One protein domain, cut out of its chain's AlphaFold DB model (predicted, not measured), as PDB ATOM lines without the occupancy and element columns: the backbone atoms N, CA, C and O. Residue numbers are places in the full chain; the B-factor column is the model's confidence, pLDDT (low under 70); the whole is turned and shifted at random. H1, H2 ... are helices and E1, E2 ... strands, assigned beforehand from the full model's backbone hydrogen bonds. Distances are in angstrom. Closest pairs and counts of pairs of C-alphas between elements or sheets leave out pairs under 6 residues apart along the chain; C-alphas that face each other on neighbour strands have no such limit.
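What this domain is: This is residues 94 to 147 of the 149 residues of the protein "Polyketide cyclase / dehydrase and lipid transport protein" of Thalictrum thalictroides (UniProt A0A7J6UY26). A twisted sheet of three strands makes the body: E2 and E3 form a long hairpin, and the shorter E1 runs beside E2, facing it as far as residue 130. Off the start of E1, the short helix H2 only grazes the sheet, and beyond it the helix H1 reaches away, its residues 94 to 100 sticking out free. The printed part has 54 residues, with two named helices and three named strands in the order H1 H2 E1 E2 E3; the sheet's order is E1 - E2 - E3, all antiparallel, and the class is mixed, helices and strands. The whole is loose, with a radius of gyration of the C-alphas of 12.6 A, and only just flat, spanning 40 by 27 by 13 A.

How they stand to each other: Start at the inner strand E2, residues 122 to 134, which bends by 51 degrees at residue 125. Next look for the edge strand E3, residues 137 to 146, the antiparallel neighbour of E2 at 161 degrees; the two are a hairpin, with N 130 and O 141 at 2.8 A and N 139 and O 132 at 2.9 A, within hydrogen-bond range. The other edge strand, E1, residues 113 to 119, is antiparallel to E2 at 163 degrees and forms a hairpin with it; here N 117 and O 127 are 2.9 A apart and N 127 and O 117 2.8 A, within hydrogen-bond range. The three strands are a meander, each the antiparallel neighbour of the one before. Go outward to H2, residues 106 to 109, which only grazes the sheet with residues 106 to 108; its closest C-alphas to E1 are those of Ala 107 and Ile 113, 5.2 A apart. Farther out, H1, residues 94 to 101, is close to H2 but not clearly touching, the closest C-alphas being those of Tyr 100 and Ile 106, 7.3 A apart. H1 is not on the sheet and is apart from E1, E2 and E3. In H1 every O i to N i+4 pair is within hydrogen-bond range; H2 is too short for such a pair.

Where its parts are: Find C-alpha 122 at (197.895, 147.959, 157.436); from there E2 runs 32.8 A to C-alpha 134 at (195.902, 121.609, 138.041). E3 returns over 29.2 A, from C-alpha 137 to C-alpha 146 at (203.036, 139.431, 157.565). E1 covers 16.8 A from C-alpha 113 to C-alpha 119. H2 is 5.7 A long from C-alpha 106 to C-alpha 109, and H1 runs 10.2 A from C-alpha 94 at (222.048, 145.128, 148.931) to C-alpha 101.

The domain as a whole: The two C-alphas farthest apart are those of Ser 94 and Gly 136, 41.4 A. The printed part has no cut, and its four links, H1 to H2, H2 to E1, E1 to E2 and E2 to E3, are tight. In the B-factor column of this predicted model, the mean pLDDT of the printed part is 92.4, and no printed residue is under 70.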
ATOM      1  N   SER A  94     222.957 143.978 148.922       94.12
ATOM      2  CA  SER A  94     222.048 145.128 148.931       94.12
ATOM      3  C   SER A  94     221.070 145.100 147.758       94.12
ATOM      4  O   SER A  94     219.885 145.364 147.936       94.12
ATOM      5  N   VAL A  95     221.545 144.729 146.567       93.00
ATOM      6  CA  VAL A  95     220.712 144.626 145.363       93.00
ATOM      7  C   VAL A  95     219.727 143.472 145.513       93.00
ATOM      8  O   VAL A  95     218.530 143.660 145.302       93.00
ATOM      9  N   ALA A  96     220.206 142.303 145.948       90.81
ATOM     10  CA  ALA A  96     219.354 141.140 146.174       90.81
ATOM     11  C   ALA A  96     218.276 141.411 147.240       90.81
ATOM     12  O   ALA A  96     217.108 141.066 147.046       90.81
ATOM     13  N   TYR A  97     218.650 142.077 148.337       90.56
ATOM     14  CA  TYR A  97     217.717 142.453 149.395       90.56
ATOM     15  C   TYR A  97     216.663 143.440 148.895       90.56
ATOM     16  O   TYR A  97     215.477 143.225 149.128       90.56
ATOM     17  N   ASN A  98     217.068 144.469 148.143       90.75
ATOM     18  CA  ASN A  98     216.137 145.439 147.570       90.75
ATOM     19  C   ASN A  98     215.117 144.755 146.650       90.75
ATOM     20  O   ASN A  98     213.920 145.005 146.782       90.75
ATOM     21  N   CYS A  99     215.563 143.827 145.796       88.81
ATOM     22  CA  CYS A  99     214.657 143.027 144.970       88.81
ATOM     23  C   CYS A  99     213.666 142.219 145.816       88.81
ATOM     24  O   CYS A  99     212.486 142.178 145.493       88.81
ATOM     25  N   TYR A 100     214.112 141.596 146.908       86.62
ATOM     26  CA  TYR A 100     213.217 140.821 147.770       86.62
ATOM     27  C   TYR A 100     212.265 141.698 148.602       86.62
ATOM     28  O   TYR A 100     211.147 141.276 148.911       86.62
ATOM     29  N   SER A 101     212.703 142.904 148.974       89.12
ATOM     30  CA  SER A 101     211.922 143.868 149.753       89.12
ATOM     31  C   SER A 101     210.738 144.435 148.965       89.12
ATOM     32  O   SER A 101     209.678 144.658 149.549       89.12
ATOM     33  N   ASP A 102     210.878 144.576 147.641       90.69
ATOM     34  CA  ASP A 102     209.789 144.965 146.745       90.69
ATOM     35  C   ASP A 102     208.815 143.794 146.545       90.69
ATOM     36  O   ASP A 102     208.947 142.953 145.649       90.69
ATOM     37  N   ARG A 103     207.824 143.721 147.438       89.19
ATOM     38  CA  ARG A 103     206.861 142.617 147.497       89.19
ATOM     39  C   ARG A 103     205.981 142.531 146.263       89.19
ATOM     40  O   ARG A 103     205.658 141.429 145.830       89.19
ATOM     41  N   GLU A 104     205.586 143.661 145.697       91.75
ATOM     42  CA  GLU A 104     204.659 143.676 144.562       91.75
ATOM     43  C   GLU A 104     205.331 143.178 143.285       91.75
ATOM     44  O   GLU A 104     204.695 142.548 142.435       91.75
ATOM     45  N   ALA A 105     206.646 143.365 143.181       91.62
ATOM     46  CA  ALA A 105     207.415 142.828 142.078       91.62
ATOM     47  C   ALA A 105     207.629 141.303 142.169       91.62
ATOM     48  O   ALA A 105     207.944 140.702 141.142       91.62
ATOM     49  N   ILE A 106     207.343 140.644 143.306       91.44
ATOM     50  CA  ILE A 106     207.512 139.186 143.485       91.44
ATOM     51  C   ILE A 106     206.802 138.359 142.414       91.44
ATOM     52  O   ILE A 106     207.364 137.386 141.903       91.44
ATOM     53  N   ALA A 107     205.607 138.777 142.001       90.94
ATOM     54  CA  ALA A 107     204.856 138.102 140.944       90.94
ATOM     55  C   ALA A 107     205.596 138.085 139.587       90.94
ATOM     56  O   ALA A 107     205.324 137.230 138.747       90.94
ATOM     57  N   ARG A 108     206.566 138.987 139.359       90.94
ATOM     58  CA  ARG A 108     207.364 139.025 138.120       90.94
ATOM     59  C   ARG A 108     208.354 137.865 138.020       90.94
ATOM     60  O   ARG A 108     208.668 137.451 136.909       90.94
ATOM     61  N   TRP A 109     208.858 137.357 139.146       86.88
ATOM     62  CA  TRP A 109     209.867 136.288 139.171       86.88
ATOM     63  C   TRP A 109     209.376 134.975 139.793       86.88
ATOM     64  O   TRP A 109     210.014 133.942 139.596       86.88
ATOM     65  N   MET A 110     208.240 134.975 140.497       89.81
ATOM     66  CA  MET A 110     207.570 133.764 140.986       89.81
ATOM     67  C   MET A 110     206.297 133.490 140.166       89.81
ATOM     68  O   MET A 110     205.235 134.000 140.511       89.81
ATOM     69  N   PRO A 111     206.352 132.647 139.117       84.75
ATOM     70  CA  PRO A 111     205.280 132.530 138.119       84.75
ATOM     71  C   PRO A 111     203.957 131.951 138.647       84.75
ATOM     72  O   PRO A 111     202.928 132.069 137.992       84.75
ATOM     73  N   PHE A 112     203.971 131.300 139.811       88.69
ATOM     74  CA  PHE A 112     202.773 130.751 140.455       88.69
ATOM     75  C   PHE A 112     202.057 131.762 141.364       88.69
ATOM     76  O   PHE A 112     200.902 131.549 141.735       88.69
ATOM     77  N   ILE A 113     202.720 132.863 141.723       94.44
ATOM     78  CA  ILE A 113     202.098 133.971 142.444       94.44
ATOM     79  C   ILE A 113     201.526 134.923 141.402       94.44
ATOM     80  O   ILE A 113     202.262 135.528 140.631       94.44
ATOM     81  N   SER A 114     200.205 135.060 141.374       93.94
ATOM     82  CA  SER A 114     199.545 135.939 140.411       93.94
ATOM     83  C   SER A 114     199.590 137.402 140.834       93.94
ATOM     84  O   SER A 114     199.619 138.285 139.984       93.94
ATOM     85  N   SER A 115     199.540 137.678 142.139       94.75
ATOM     86  CA  SER A 115     199.610 139.043 142.656       94.75
ATOM     87  C   SER A 115     200.023 139.077 144.116       94.75
ATOM     88  O   SER A 115     199.634 138.211 144.902       94.75
ATOM     89  N   VAL A 116     200.723 140.145 144.475       95.25
ATOM     90  CA  VAL A 116     200.979 140.547 145.854       95.25
ATOM     91  C   VAL A 116     200.562 142.004 145.967       95.25
ATOM     92  O   VAL A 116     200.958 142.811 145.131       95.25
ATOM     93  N   LYS A 117     199.719 142.325 146.948       94.75
ATOM     94  CA  LYS A 117     199.255 143.694 147.209       94.75
ATOM     95  C   LYS A 117     199.454 144.025 148.674       94.75
ATOM     96  O   LYS A 117     199.005 143.263 149.536       94.75
ATOM     97  N   ILE A 118     200.106 145.142 148.960       94.12
ATOM     98  CA  ILE A 118     200.220 145.646 150.331       94.12
ATOM     99  C   ILE A 118     198.865 146.245 150.730       94.12
ATOM    100  O   ILE A 118     198.197 146.876 149.913       94.12
ATOM    101  N   LEU A 119     198.405 145.985 151.956       93.31
ATOM    102  CA  LEU A 119     197.158 146.578 152.438       93.31
ATOM    103  C   LEU A 119     197.412 148.037 152.832       93.31
ATOM    104  O   LEU A 119     198.214 148.290 153.726       93.31
ATOM    105  N   GLU A 120     196.687 148.973 152.217       91.62
ATOM    106  CA  GLU A 120     196.791 150.412 152.514       91.62
ATOM    107  C   GLU A 120     196.487 150.720 153.987       91.62
ATOM    108  O   GLU A 120     197.188 151.507 154.617       91.62
ATOM    109  N   ASP A 121     195.504 150.025 154.570       93.25
ATOM    110  CA  ASP A 121     195.121 150.207 155.974       93.25
ATOM    111  C   ASP A 121     196.193 149.717 156.959       93.25
ATOM    112  O   ASP A 121     196.296 150.208 158.085       93.25
ATOM    113  N   LYS A 122     196.942 148.674 156.576       92.88
ATOM    114  CA  LYS A 122     197.895 147.959 157.436       92.88
ATOM    115  C   LYS A 122     199.089 147.493 156.602       92.88
ATOM    116  O   LYS A 122     199.089 146.341 156.155       92.88
ATOM    117  N   PRO A 123     200.120 148.340 156.434       90.94
ATOM    118  CA  PRO A 123     201.264 148.038 155.573       90.94
ATOM    119  C   PRO A 123     202.112 146.862 156.080       90.94
ATOM    120  O   PRO A 123     202.898 146.285 155.329       90.94
ATOM    121  N   ASP A 124     201.917 146.446 157.332       91.75
ATOM    122  CA  ASP A 124     202.538 145.255 157.917       91.75
ATOM    123  C   ASP A 124     202.007 143.947 157.309       91.75
ATOM    124  O   ASP A 124     202.595 142.882 157.506       91.75
ATOM    125  N   LEU A 125     200.878 144.006 156.595       94.19
ATOM    126  CA  LEU A 125     200.237 142.868 155.954       94.19
ATOM    127  C   LEU A 125     200.227 143.037 154.437       94.19
ATOM    128  O   LEU A 125     199.987 144.112 153.887       94.19
ATOM    129  N   SER A 126     200.417 141.922 153.746       95.19
ATOM    130  CA  SER A 126     200.226 141.822 152.306       95.19
ATOM    131  C   SER A 126     199.251 140.700 151.975       95.19
ATOM    132  O   SER A 126     199.221 139.649 152.623       95.19
ATOM    133  N   ARG A 127     198.423 140.931 150.956       96.12
ATOM    134  CA  ARG A 127     197.542 139.929 150.364       96.12
ATOM    135  C   ARG A 127     198.253 139.274 149.196       96.12
ATOM    136  O   ARG A 127     198.620 139.943 148.233       96.12
ATOM    137  N   TRP A 128     198.389 137.962 149.286       96.25
ATOM    138  CA  TRP A 128     198.993 137.126 148.263       96.25
ATOM    139  C   TRP A 128     197.901 136.348 147.555       96.25
ATOM    140  O   TRP A 128     196.973 135.863 148.203       96.25
ATOM    141  N   THR A 129     198.029 136.221 146.241       96.19
ATOM    142  CA  THR A 129     197.157 135.385 145.420       96.19
ATOM    143  C   THR A 129     198.014 134.462 144.573       96.19
ATOM    144  O   THR A 129     198.956 134.893 143.906       96.19
ATOM    145  N   LEU A 130     197.671 133.183 144.605       94.94
ATOM    146  CA  LEU A 130     198.275 132.117 143.826       94.94
ATOM    147  C   LEU A 130     197.246 131.617 142.823       94.94
ATOM    148  O   LEU A 130     196.105 131.339 143.195       94.94
ATOM    149  N   LYS A 131     197.660 131.499 141.561       93.75
ATOM    150  CA  LYS A 131     196.834 130.947 140.486       93.75
ATOM    151  C   LYS A 131     197.637 129.912 139.731       93.75
ATOM    152  O   LYS A 131     198.729 130.196 139.246       93.75
ATOM    153  N   TYR A 132     197.089 128.712 139.618       92.06
ATOM    154  CA  TYR A 132     197.697 127.658 138.822       92.06
ATOM    155  C   TYR A 132     196.635 126.715 138.279       92.06
ATOM    156  O   TYR A 132     195.564 126.537 138.859       92.06
ATOM    157  N   LYS A 133     196.954 126.093 137.147       92.12
ATOM    158  CA  LYS A 133     196.096 125.097 136.519       92.12
ATOM    159  C   LYS A 133     196.538 123.708 136.952       92.12
ATOM    160  O   LYS A 133     197.638 123.274 136.617       92.12
ATOM    161  N   ALA A 134     195.675 122.999 137.664       89.19
ATOM    162  CA  ALA A 134     195.902 121.609 138.041       89.19
ATOM    163  C   ALA A 134     194.613 120.802 137.911       89.19
ATOM    164  O   ALA A 134     193.512 121.324 138.052       89.19
ATOM    165  N   PHE A 135     194.747 119.512 137.599       91.56
ATOM    166  CA  PHE A 135     193.606 118.602 137.423       91.56
ATOM    167  C   PHE A 135     192.583 119.077 136.371       91.56
ATOM    168  O   PHE A 135     191.388 118.817 136.489       91.56
ATOM    169  N   GLY A 136     193.047 119.808 135.350       92.94
ATOM    170  CA  GLY A 136     192.183 120.385 134.316       92.94
ATOM    171  C   GLY A 136     191.315 121.556 134.791       92.94
ATOM    172  O   GLY A 136     190.406 121.947 134.067       92.94
ATOM    173  N   ARG A 137     191.583 122.113 135.977       92.75
ATOM    174  CA  ARG A 137     190.860 123.243 136.570       92.75
ATOM    175  C   ARG A 137     191.823 124.372 136.906       92.75
ATOM    176  O   ARG A 137     192.992 124.121 137.199       92.75
ATOM    177  N   ASP A 138     191.308 125.590 136.904       92.38
ATOM    178  CA  ASP A 138     192.035 126.751 137.404       92.38
ATOM    179  C   ASP A 138     191.771 126.873 138.906       92.38
ATOM    180  O   ASP A 138     190.623 126.923 139.351       92.38
ATOM    181  N   ILE A 139     192.843 126.835 139.694       93.38
ATOM    182  CA  ILE A 139     192.808 126.907 141.153       93.38
ATOM    183  C   ILE A 139     193.360 128.266 141.559       93.38
ATOM    184  O   ILE A 139     194.472 128.634 141.174       93.38
ATOM    185  N   GLU A 140     192.582 128.990 142.357       95.06
ATOM    186  CA  GLU A 140     192.950 130.283 142.917       95.06
ATOM    187  C   GLU A 140     192.866 130.229 144.441       95.06
ATOM    188  O   GLU A 140     191.857 129.809 145.007       95.06
ATOM    189  N   PHE A 141     193.933 130.663 145.104       95.56
ATOM    190  CA  PHE A 141     193.992 130.752 146.557       95.56
ATOM    191  C   PHE A 141     194.566 132.102 146.966       95.56
ATOM    192  O   PHE A 141     195.512 132.589 146.348       95.56
ATOM    193  N   SER A 142     193.996 132.707 148.006       96.12
ATOM    194  CA  SER A 142     194.480 133.973 148.550       96.12
ATOM    195  C   SER A 142     194.647 133.893 150.059       96.12
ATOM    196  O   SER A 142     193.797 133.336 150.750       96.12
ATOM    197  N   TRP A 143     195.716 134.496 150.572       96.62
ATOM    198  CA  TRP A 143     196.015 134.553 152.001       96.62
ATOM    199  C   TRP A 143     196.630 135.900 152.380       96.62
ATOM    200  O   TRP A 143     197.077 136.668 151.526       96.62
ATOM    201  N   LEU A 144     196.618 136.193 153.679       96.06
ATOM    202  CA  LEU A 144     197.339 137.324 154.247       96.06
ATOM    203  C   LEU A 144     198.655 136.824 154.832       96.06
ATOM    204  O   LEU A 144     198.681 135.811 155.532       96.06
ATOM    205  N   ALA A 145     199.730 137.545 154.550       94.00
ATOM    206  CA  ALA A 145     201.041 137.297 155.121       94.00
ATOM    207  C   ALA A 145     201.539 138.553 155.832       94.00
ATOM    208  O   ALA A 145     201.220 139.677 155.438       94.00
ATOM    209  N   ARG A 146     202.331 138.348 156.885       93.81
ATOM    210  CA  ARG A 146     203.036 139.431 157.565       93.81
ATOM    211  C   ARG A 146     204.296 139.780 156.782       93.81
ATOM    212  O   ARG A 146     205.080 138.897 156.441       93.81
ATOM    213  N   ASN A 147     204.487 141.064 156.524       88.94
ATOM    214  CA  ASN A 147     205.696 141.586 155.915       88.94
ATOM    215  C   ASN A 147     206.815 141.585 156.964       88.94
ATOM    216  O   ASN A 147     206.617 142.029 158.094       88.94
TER     217      ASN A 147